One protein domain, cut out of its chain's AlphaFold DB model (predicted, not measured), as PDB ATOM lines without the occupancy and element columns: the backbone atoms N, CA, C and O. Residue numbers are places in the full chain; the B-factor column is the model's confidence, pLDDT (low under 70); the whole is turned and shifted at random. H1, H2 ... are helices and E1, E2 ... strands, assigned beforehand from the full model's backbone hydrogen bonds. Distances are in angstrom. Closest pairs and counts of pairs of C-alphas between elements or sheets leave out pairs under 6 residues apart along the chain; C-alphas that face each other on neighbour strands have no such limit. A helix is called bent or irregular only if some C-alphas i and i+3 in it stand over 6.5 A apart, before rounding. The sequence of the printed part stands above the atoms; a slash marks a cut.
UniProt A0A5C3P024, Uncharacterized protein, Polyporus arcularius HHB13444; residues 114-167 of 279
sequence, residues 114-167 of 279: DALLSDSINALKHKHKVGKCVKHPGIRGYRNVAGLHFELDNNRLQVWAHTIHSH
ATOM      1  N   ASP A 114      28.968  24.821  20.652       76.38
ATOM      2  CA  ASP A 114      28.005  23.789  20.262       76.38
ATOM      3  C   ASP A 114      26.764  23.760  21.162       76.38
ATOM      4  O   ASP A 114      25.652  23.583  20.665       76.38
ATOM      5  N   ALA A 115      26.927  23.975  22.473       84.88
ATOM      6  CA  ALA A 115      25.799  24.047  23.394       84.88
ATOM      7  C   ALA A 115      24.948  25.299  23.130       84.88
ATOM      8  O   ALA A 115      23.723  25.195  23.096       84.88
ATOM      9  N   LEU A 116      25.582  26.445  22.847       84.00
ATOM     10  CA  LEU A 116      24.886  27.688  22.483       84.00
ATOM     11  C   LEU A 116      24.116  27.578  21.157       84.00
ATOM     12  O   LEU A 116      23.051  28.171  21.010       84.00
ATOM     13  N   LEU A 117      24.640  26.822  20.190       86.62
ATOM     14  CA  LEU A 117      24.019  26.661  18.870       86.62
ATOM     15  C   LEU A 117      22.996  25.520  18.807       86.62
ATOM     16  O   LEU A 117      22.260  25.420  17.822       86.62
ATOM     17  N   SER A 118      22.940  24.661  19.827       86.62
ATOM     18  CA  SER A 118      22.134  23.435  19.817       86.62
ATOM     19  C   SER A 118      20.642  23.693  19.566       86.62
ATOM     20  O   SER A 118      20.046  23.040  18.705       86.62
ATOM     21  N   ASP A 119      20.065  24.701  20.222       86.56
ATOM     22  CA  ASP A 119      18.661  25.085  20.053       86.56
ATOM     23  C   ASP A 119      18.369  25.574  18.629       86.56
ATOM     24  O   ASP A 119      17.406  25.128  17.998       86.56
ATOM     25  N   SER A 120      19.245  26.413  18.073       83.38
ATOM     26  CA  SER A 120      19.141  26.895  16.690       83.38
ATOM     27  C   SER A 120      19.239  25.748  15.684       83.38
ATOM     28  O   SER A 120      18.439  25.670  14.752       83.38
ATOM     29  N   ILE A 121      20.167  24.809  15.884       84.75
ATOM     30  CA  ILE A 121      20.314  23.628  15.021       84.75
ATOM     31  C   ILE A 121      19.056  22.753  15.084       84.75
ATOM     32  O   ILE A 121      18.581  22.280  14.048       84.75
ATOM     33  N   ASN A 122      18.491  22.544  16.274       86.00
ATOM     34  CA  ASN A 122      17.269  21.760  16.449       86.00
ATOM     35  C   ASN A 122      16.060  22.442  15.795       86.00
ATOM     36  O   ASN A 122      15.293  21.780  15.089       86.00
ATOM     37  N   ALA A 123      15.933  23.763  15.938       85.25
ATOM     38  CA  ALA A 123      14.900  24.548  15.269       85.25
ATOM     39  C   ALA A 123      15.013  24.454  13.737       85.25
ATOM     40  O   ALA A 123      14.008  24.241  13.051       85.25
ATOM     41  N   LEU A 124      16.235  24.533  13.197       81.88
ATOM     42  CA  LEU A 124      16.494  24.370  11.766       81.88
ATOM     43  C   LEU A 124      16.141  22.961  11.274       81.88
ATOM     44  O   LEU A 124      15.475  22.834  10.247       81.88
ATOM     45  N   LYS A 125      16.505  21.908  12.018       83.94
ATOM     46  CA  LYS A 125      16.150  20.512  11.689       83.94
ATOM     47  C   LYS A 125      14.643  20.265  11.716       83.94
ATOM     48  O   LYS A 125      14.130  19.520  10.883       83.94
ATOM     49  N   HIS A 126      13.937  20.878  12.664       85.44
ATOM     50  CA  HIS A 126      12.488  20.750  12.780       85.44
ATOM     51  C   HIS A 126      11.764  21.459  11.627       85.44
ATOM     52  O   HIS A 126      10.833  20.907  11.038       85.44
ATOM     53  N   LYS A 127      12.210  22.673  11.277       83.12
ATOM     54  CA  LYS A 127      11.612  23.486  10.210       83.12
ATOM     55  C   LYS A 127      11.920  22.940   8.817       83.12
ATOM     56  O   LYS A 127      11.038  22.891   7.965       83.12
ATOM     57  N   HIS A 128      13.153  22.487   8.603       78.12
ATOM     58  CA  HIS A 128      13.639  21.984   7.321       78.12
ATOM     59  C   HIS A 128      13.880  20.480   7.432       78.12
ATOM     60  O   HIS A 128      14.994  20.035   7.705       78.12
ATOM     61  N   LYS A 129      12.820  19.683   7.231       73.50
ATOM     62  CA  LYS A 129      12.910  18.215   7.288       73.50
ATOM     63  C   LYS A 129      13.932  17.709   6.265       73.50
ATOM     64  O   LYS A 129      13.673  17.696   5.061       73.50
ATOM     65  N   VAL A 130      15.089  17.276   6.763       70.88
ATOM     66  CA  VAL A 130      16.153  16.671   5.956       70.88
ATOM     67  C   VAL A 130      15.762  15.230   5.646       70.88
ATOM     68  O   VAL A 130      15.648  14.398   6.548       70.88
ATOM     69  N   GLY A 131      15.556  14.931   4.368       71.56
ATOM     70  CA  GLY A 131      15.227  13.598   3.873       71.56
ATOM     71  C   GLY A 131      16.288  13.070   2.913       71.56
ATOM     72  O   GLY A 131      17.250  13.756   2.567       71.56
ATOM     73  N   LYS A 132      16.106  11.830   2.457       68.88
ATOM     74  CA  LYS A 132      16.825  11.333   1.280       68.88
ATOM     75  C   LYS A 132      16.074  11.801   0.042       68.88
ATOM     76  O   LYS A 132      14.858  11.619  -0.052       68.88
ATOM     77  N   CYS A 133      16.775  12.432  -0.891       68.25
ATOM     78  CA  CYS A 133      16.168  12.793  -2.162       68.25
ATOM     79  C   CYS A 133      15.976  11.526  -3.005       68.25
ATOM     80  O   CYS A 133      16.930  10.784  -3.215       68.25
ATOM     81  N   VAL A 134      14.771  11.293  -3.536       70.38
ATOM     82  CA  VAL A 134      14.497  10.141  -4.423       70.38
ATOM     83  C   VAL A 134      15.376  10.186  -5.678       70.38
ATOM     84  O   VAL A 134      15.828   9.153  -6.153       70.38
ATOM     85  N   LYS A 135      15.668  11.394  -6.184       72.62
ATOM     86  CA  LYS A 135      16.543  11.597  -7.347       72.62
ATOM     87  C   LYS A 135      18.032  11.425  -7.021       72.62
ATOM     88  O   LYS A 135      18.813  11.141  -7.916       72.62
ATOM     89  N   HIS A 136      18.421  11.592  -5.754       72.56
ATOM     90  CA  HIS A 136      19.810  11.520  -5.299       72.56
ATOM     91  C   HIS A 136      19.883  10.707  -3.994       72.56
ATOM     92  O   HIS A 136      19.981  11.291  -2.912       72.56
ATOM     93  N   PRO A 137      19.816   9.363  -4.061       70.12
ATOM     94  CA  PRO A 137      19.707   8.506  -2.874       70.12
ATOM     95  C   PRO A 137      20.911   8.596  -1.919       70.12
ATOM     96  O   PRO A 137      20.789   8.219  -0.752       70.12
ATOM     97  N   GLY A 138      22.049   9.123  -2.387       71.25
ATOM     98  CA  GLY A 138      23.249   9.377  -1.583       71.25
ATOM     99  C   GLY A 138      23.287  10.736  -0.876       71.25
ATOM    100  O   GLY A 138      24.111  10.917   0.014       71.25
ATOM    101  N   ILE A 139      22.402  11.679  -1.220       67.69
ATOM    102  CA  ILE A 139      22.459  13.056  -0.712       67.69
ATOM    103  C   ILE A 139      21.334  13.278   0.302       67.69
ATOM    104  O   ILE A 139      20.143  13.118   0.001       67.69
ATOM    105  N   ARG A 140      21.712  13.677   1.519       66.00
ATOM    106  CA  ARG A 140      20.764  14.130   2.544       66.00
ATOM    107  C   ARG A 140      20.399  15.574   2.248       66.00
ATOM    108  O   ARG A 140      21.227  16.464   2.408       66.00
ATOM    109  N   GLY A 141      19.166  15.813   1.823       73.00
ATOM    110  CA  GLY A 141      18.746  17.148   1.433       73.00
ATOM    111  C   GLY A 141      17.361  17.530   1.913       73.00
ATOM    112  O   GLY A 141      16.537  16.681   2.251       73.00
ATOM    113  N   TYR A 142      17.105  18.832   1.931       76.94
ATOM    114  CA  TYR A 142      15.761  19.368   2.123       76.94
ATOM    115  C   TYR A 142      15.182  19.806   0.775       76.94
ATOM    116  O   TYR A 142      15.919  20.153  -0.153       76.94
ATOM    117  N   ARG A 143      13.853  19.758   0.666       69.25
ATOM    118  CA  ARG A 143      13.101  20.222  -0.502       69.25
ATOM    119  C   ARG A 143      12.442  21.552  -0.154       69.25
ATOM    120  O   ARG A 143      11.642  21.605   0.776       69.25
ATOM    121  N   ASN A 144      12.765  22.605  -0.894       71.50
ATOM    122  CA  ASN A 144      12.081  23.893  -0.767       71.50
ATOM    123  C   ASN A 144      10.712  23.857  -1.494       71.50
ATOM    124  O   ASN A 144      10.485  22.987  -2.337       71.50
ATOM    125  N   VAL A 145       9.823  24.823  -1.234       71.69
ATOM    126  CA  VAL A 145       8.554  25.035  -1.964       71.69
ATOM    127  C   VAL A 145       8.755  25.163  -3.477       71.69
ATOM    128  O   VAL A 145       7.924  24.693  -4.243       71.69
ATOM    129  N   ALA A 146       9.899  25.695  -3.919       70.19
ATOM    130  CA  ALA A 146      10.285  25.743  -5.334       70.19
ATOM    131  C   ALA A 146      10.722  24.378  -5.919       70.19
ATOM    132  O   ALA A 146      11.130  24.297  -7.073       70.19
ATOM    133  N   GLY A 147      10.717  23.304  -5.125       66.56
ATOM    134  CA  GLY A 147      11.170  21.975  -5.541       66.56
ATOM    135  C   GLY A 147      12.691  21.805  -5.625       66.56
ATOM    136  O   GLY A 147      13.149  20.728  -5.995       66.56
ATOM    137  N   LEU A 148      13.467  22.828  -5.260       61.53
ATOM    138  CA  LEU A 148      14.927  22.756  -5.209       61.53
ATOM    139  C   LEU A 148      15.386  21.851  -4.062       61.53
ATOM    140  O   LEU A 148      14.850  21.918  -2.951       61.53
ATOM    141  N   HIS A 149      16.384  21.021  -4.358       65.25
ATOM    142  CA  HIS A 149      17.033  20.130  -3.407       65.25
ATOM    143  C   HIS A 149      18.386  20.708  -3.023       65.25
ATOM    144  O   HIS A 149      19.188  21.021  -3.899       65.25
ATOM    145  N   PHE A 150      18.656  20.797  -1.728       69.06
ATOM    146  CA  PHE A 150      19.958  21.222  -1.232       69.06
ATOM    147  C   PHE A 150      20.449  20.230  -0.200       69.06
ATOM    148  O   PHE A 150      19.677  19.809   0.664       69.06
ATOM    149  N   GLU A 151      21.732  19.906  -0.262       74.06
ATOM    150  CA  GLU A 151      22.397  19.153   0.787       74.06
ATOM    151  C   GLU A 151      22.534  20.017   2.045       74.06
ATOM    152  O   GLU A 151      23.162  21.083   2.011       74.06
ATOM    153  N   LEU A 152      21.922  19.561   3.141       74.94
ATOM    154  CA  LEU A 152      22.120  20.119   4.478       74.94
ATOM    155  C   LEU A 152      22.750  19.048   5.359       74.94
ATOM    156  O   LEU A 152      22.070  18.250   6.009       74.94
ATOM    157  N   ASP A 153      24.077  19.036   5.347       76.81
ATOM    158  CA  ASP A 153      24.872  18.308   6.322       76.81
ATOM    159  C   ASP A 153      24.887  19.045   7.685       76.81
ATOM    160  O   ASP A 153      24.386  20.166   7.840       76.81
ATOM    161  N   ASN A 154      25.443  18.390   8.709       78.25
ATOM    162  CA  ASN A 154      25.534  18.965  10.055       78.25
ATOM    163  C   ASN A 154      26.447  20.209  10.107       78.25
ATOM    164  O   ASN A 154      26.168  21.113  10.890       78.25
ATOM    165  N   ASN A 155      27.491  20.279   9.278       81.19
ATOM    166  CA  ASN A 155      28.425  21.408   9.258       81.19
ATOM    167  C   ASN A 155      27.735  22.653   8.689       81.19
ATOM    168  O   ASN A 155      27.855  23.751   9.227       81.19
ATOM    169  N   ARG A 156      26.929  22.476   7.640       79.62
ATOM    170  CA  ARG A 156      26.114  23.530   7.036       79.62
ATOM    171  C   ARG A 156      25.060  24.047   8.004       79.62
ATOM    172  O   ARG A 156      24.859  25.255   8.110       79.62
ATOM    173  N   LEU A 157      24.431  23.144   8.756       81.88
ATOM    174  CA  LEU A 157      23.519  23.519   9.836       81.88
ATOM    175  C   LEU A 157      24.221  24.327  10.931       81.88
ATOM    176  O   LEU A 157      23.656  25.314  11.390       81.88
ATOM    177  N   GLN A 158      25.437  23.945  11.330       83.62
ATOM    178  CA  GLN A 158      26.215  24.684  12.330       83.62
ATOM    179  C   GLN A 158      26.589  26.086  11.848       83.62
ATOM    180  O   GLN A 158      26.382  27.046  12.585       83.62
ATOM    181  N   VAL A 159      27.080  26.226  10.612       83.19
ATOM    182  CA  VAL A 159      27.402  27.542  10.033       83.19
ATOM    183  C   VAL A 159      26.163  28.426   9.981       83.19
ATOM    184  O   VAL A 159      26.224  29.587  10.369       83.19
ATOM    185  N   TRP A 160      25.023  27.883   9.555       82.62
ATOM    186  CA  TRP A 160      23.784  28.654   9.505       82.62
ATOM    187  C   TRP A 160      23.267  29.025  10.902       82.62
ATOM    188  O   TRP A 160      22.866  30.162  11.139       82.62
ATOM    189  N   ALA A 161      23.325  28.102  11.861       85.50
ATOM    190  CA  ALA A 161      22.989  28.399  13.250       85.50
ATOM    191  C   ALA A 161      23.897  29.496  13.826       85.50
ATOM    192  O   ALA A 161      23.417  30.379  14.536       85.50
ATOM    193  N   HIS A 162      25.187  29.470  13.482       85.50
ATOM    194  CA  HIS A 162      26.144  30.492  13.882       85.50
ATOM    195  C   HIS A 162      25.811  31.855  13.271       85.50
ATOM    196  O   HIS A 162      25.771  32.835  14.004       85.50
ATOM    197  N   THR A 163      25.511  31.944  11.973       83.31
ATOM    198  CA  THR A 163      25.166  33.232  11.340       83.31
ATOM    199  C   THR A 163      23.861  33.821  11.879       83.31
ATOM    200  O   THR A 163      23.773  35.036  12.070       83.31
ATOM    201  N   ILE A 164      22.883  32.973  12.223       82.44
ATOM    202  CA  ILE A 164      21.671  33.394  12.944       82.44
ATOM    203  C   ILE A 164      22.037  33.958  14.324       82.44
ATOM    204  O   ILE A 164      21.577  35.041  14.683       82.44
ATOM    205  N   HIS A 165      22.881  33.255  15.084       83.31
ATOM    206  CA  HIS A 165      23.326  33.702  16.407       83.31
ATOM    207  C   HIS A 165      24.169  34.991  16.332       83.31
ATOM    208  O   HIS A 165      24.117  35.827  17.232       83.31
ATOM    209  N   SER A 166      24.958  35.180  15.274       81.88
ATOM    210  CA  SER A 166      25.749  36.395  15.046       81.88
ATOM    211  C   SER A 166      24.916  37.586  14.553       81.88
ATOM    212  O   SER A 166      25.470  38.674  14.414       81.88
ATOM    213  N   HIS A 167      23.609  37.412  14.319       77.94
ATOM    214  CA  HIS A 167      22.700  38.445  13.811       77.94
ATOM    215  C   HIS A 167      23.193  39.119  12.519       77.94
ATOM    216  O   HIS A 167      23.052  40.331  12.342       77.94
TER     217      HIS A 167
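What this domain is: This is residues 114 to 167 of the 279 residues of an uncharacterized protein of Polyporus arcularius HHB13444 (UniProt A0A5C3P024). Two helices, H1 and H2, cross nearly at right angles to make one end of an elongated shape, and a small, sharply bent sheet of three short strands makes the other end. The chain passes from H1 into the sheet and from the sheet back to H2, and neither helix covers the sheet. The printed part has 54 residues, with two named helices and three named strands in the order H1, E1, E2, E3, H2; the sheet runs E1, E2, E3, antiparallel throughout. The strands form a meander, each the antiparallel neighbour of the one before, and the class is mixed, helices and strands. The whole is only just compact, close to loose, with a radius of gyration of the C-alphas of 11.9 A, and the C-alphas span 35 by 21 by 15 A.

Where its parts are: H1, residues 114 to 127, begins at C-alpha 114 at (28.005, 23.789, 20.262) and is 19.2 A long from first to last C-alpha. It is irregular: C-alphas 116 and 119 are 7.2 A apart, against about 5 A in a regular helix, and its line is a rough one. E1, residues 131 to 133, is 6.2 A long and begins at C-alpha 131 at (15.227, 13.598, 3.873). E2, residues 136 to 143, is the longest strand by residues, 12.0 A from first to last C-alpha, and it bends by 107 degrees at residue 139. E3, residues 149 to 151, is 6.9 A long. H2, residues 154 to 165, is 16.2 A long and ends at C-alpha 165 at (23.326, 33.702, 16.407).

How they stand to each other: H1 touches H2, with 12 pairs of C-alphas within 8 A. Their closest C-alphas are those of Ser 120 and Ala 161, 5.4 A apart. Their lines stand at 77 degrees, about perpendicular, and their centres are 8.5 A apart. H1 is not on the sheet, with 2 pairs of C-alphas within 10 A, and it is apart from E2 and E3. E1 and E2 are a hairpin, antiparallel, with 118 degrees between their directions. Across this pair N 131 and O 141 are 2.9 A apart and N 141 and O 131 are 2.9 A apart, both within hydrogen-bond range. E2 and E3 are also a hairpin, antiparallel at 110 degrees, and the C-alphas of Gly 141 and Glu 151, which face each other, are 4.2 A apart. Here N 142 and O 150 are within hydrogen-bond range at 3.0 A. The pairing is staggered: E2 pairs with E1 over residues 136 to 141 and with E3 over residues 141 to 143. E1 and E3 are the edge strands and E2 is the inner one. H2 is not on the sheet, with 0 pairs of C-alphas within 10 A, and it is apart from E1 and E2. In H2 every O i to N i+4 pair is within hydrogen-bond range, and in H1 8 of 10 are.

The domain as a whole: The two C-alphas farthest apart are those of Leu 116 and Lys 135, at 34.9 A, while the first and last printed C-alphas, those of Asp 114 and His 167, are 16.9 A apart. The printed part runs from 114 to 167 with no cut. The links H1 to E1, E1 to E2, E2 to E3 and E3 to H2 are tight, and no link is long. The mean pLDDT of the printed part is 77.3. Confidence is low, under 70, at residues 132 to 133, 139 to 140, 143 and 147 to 150.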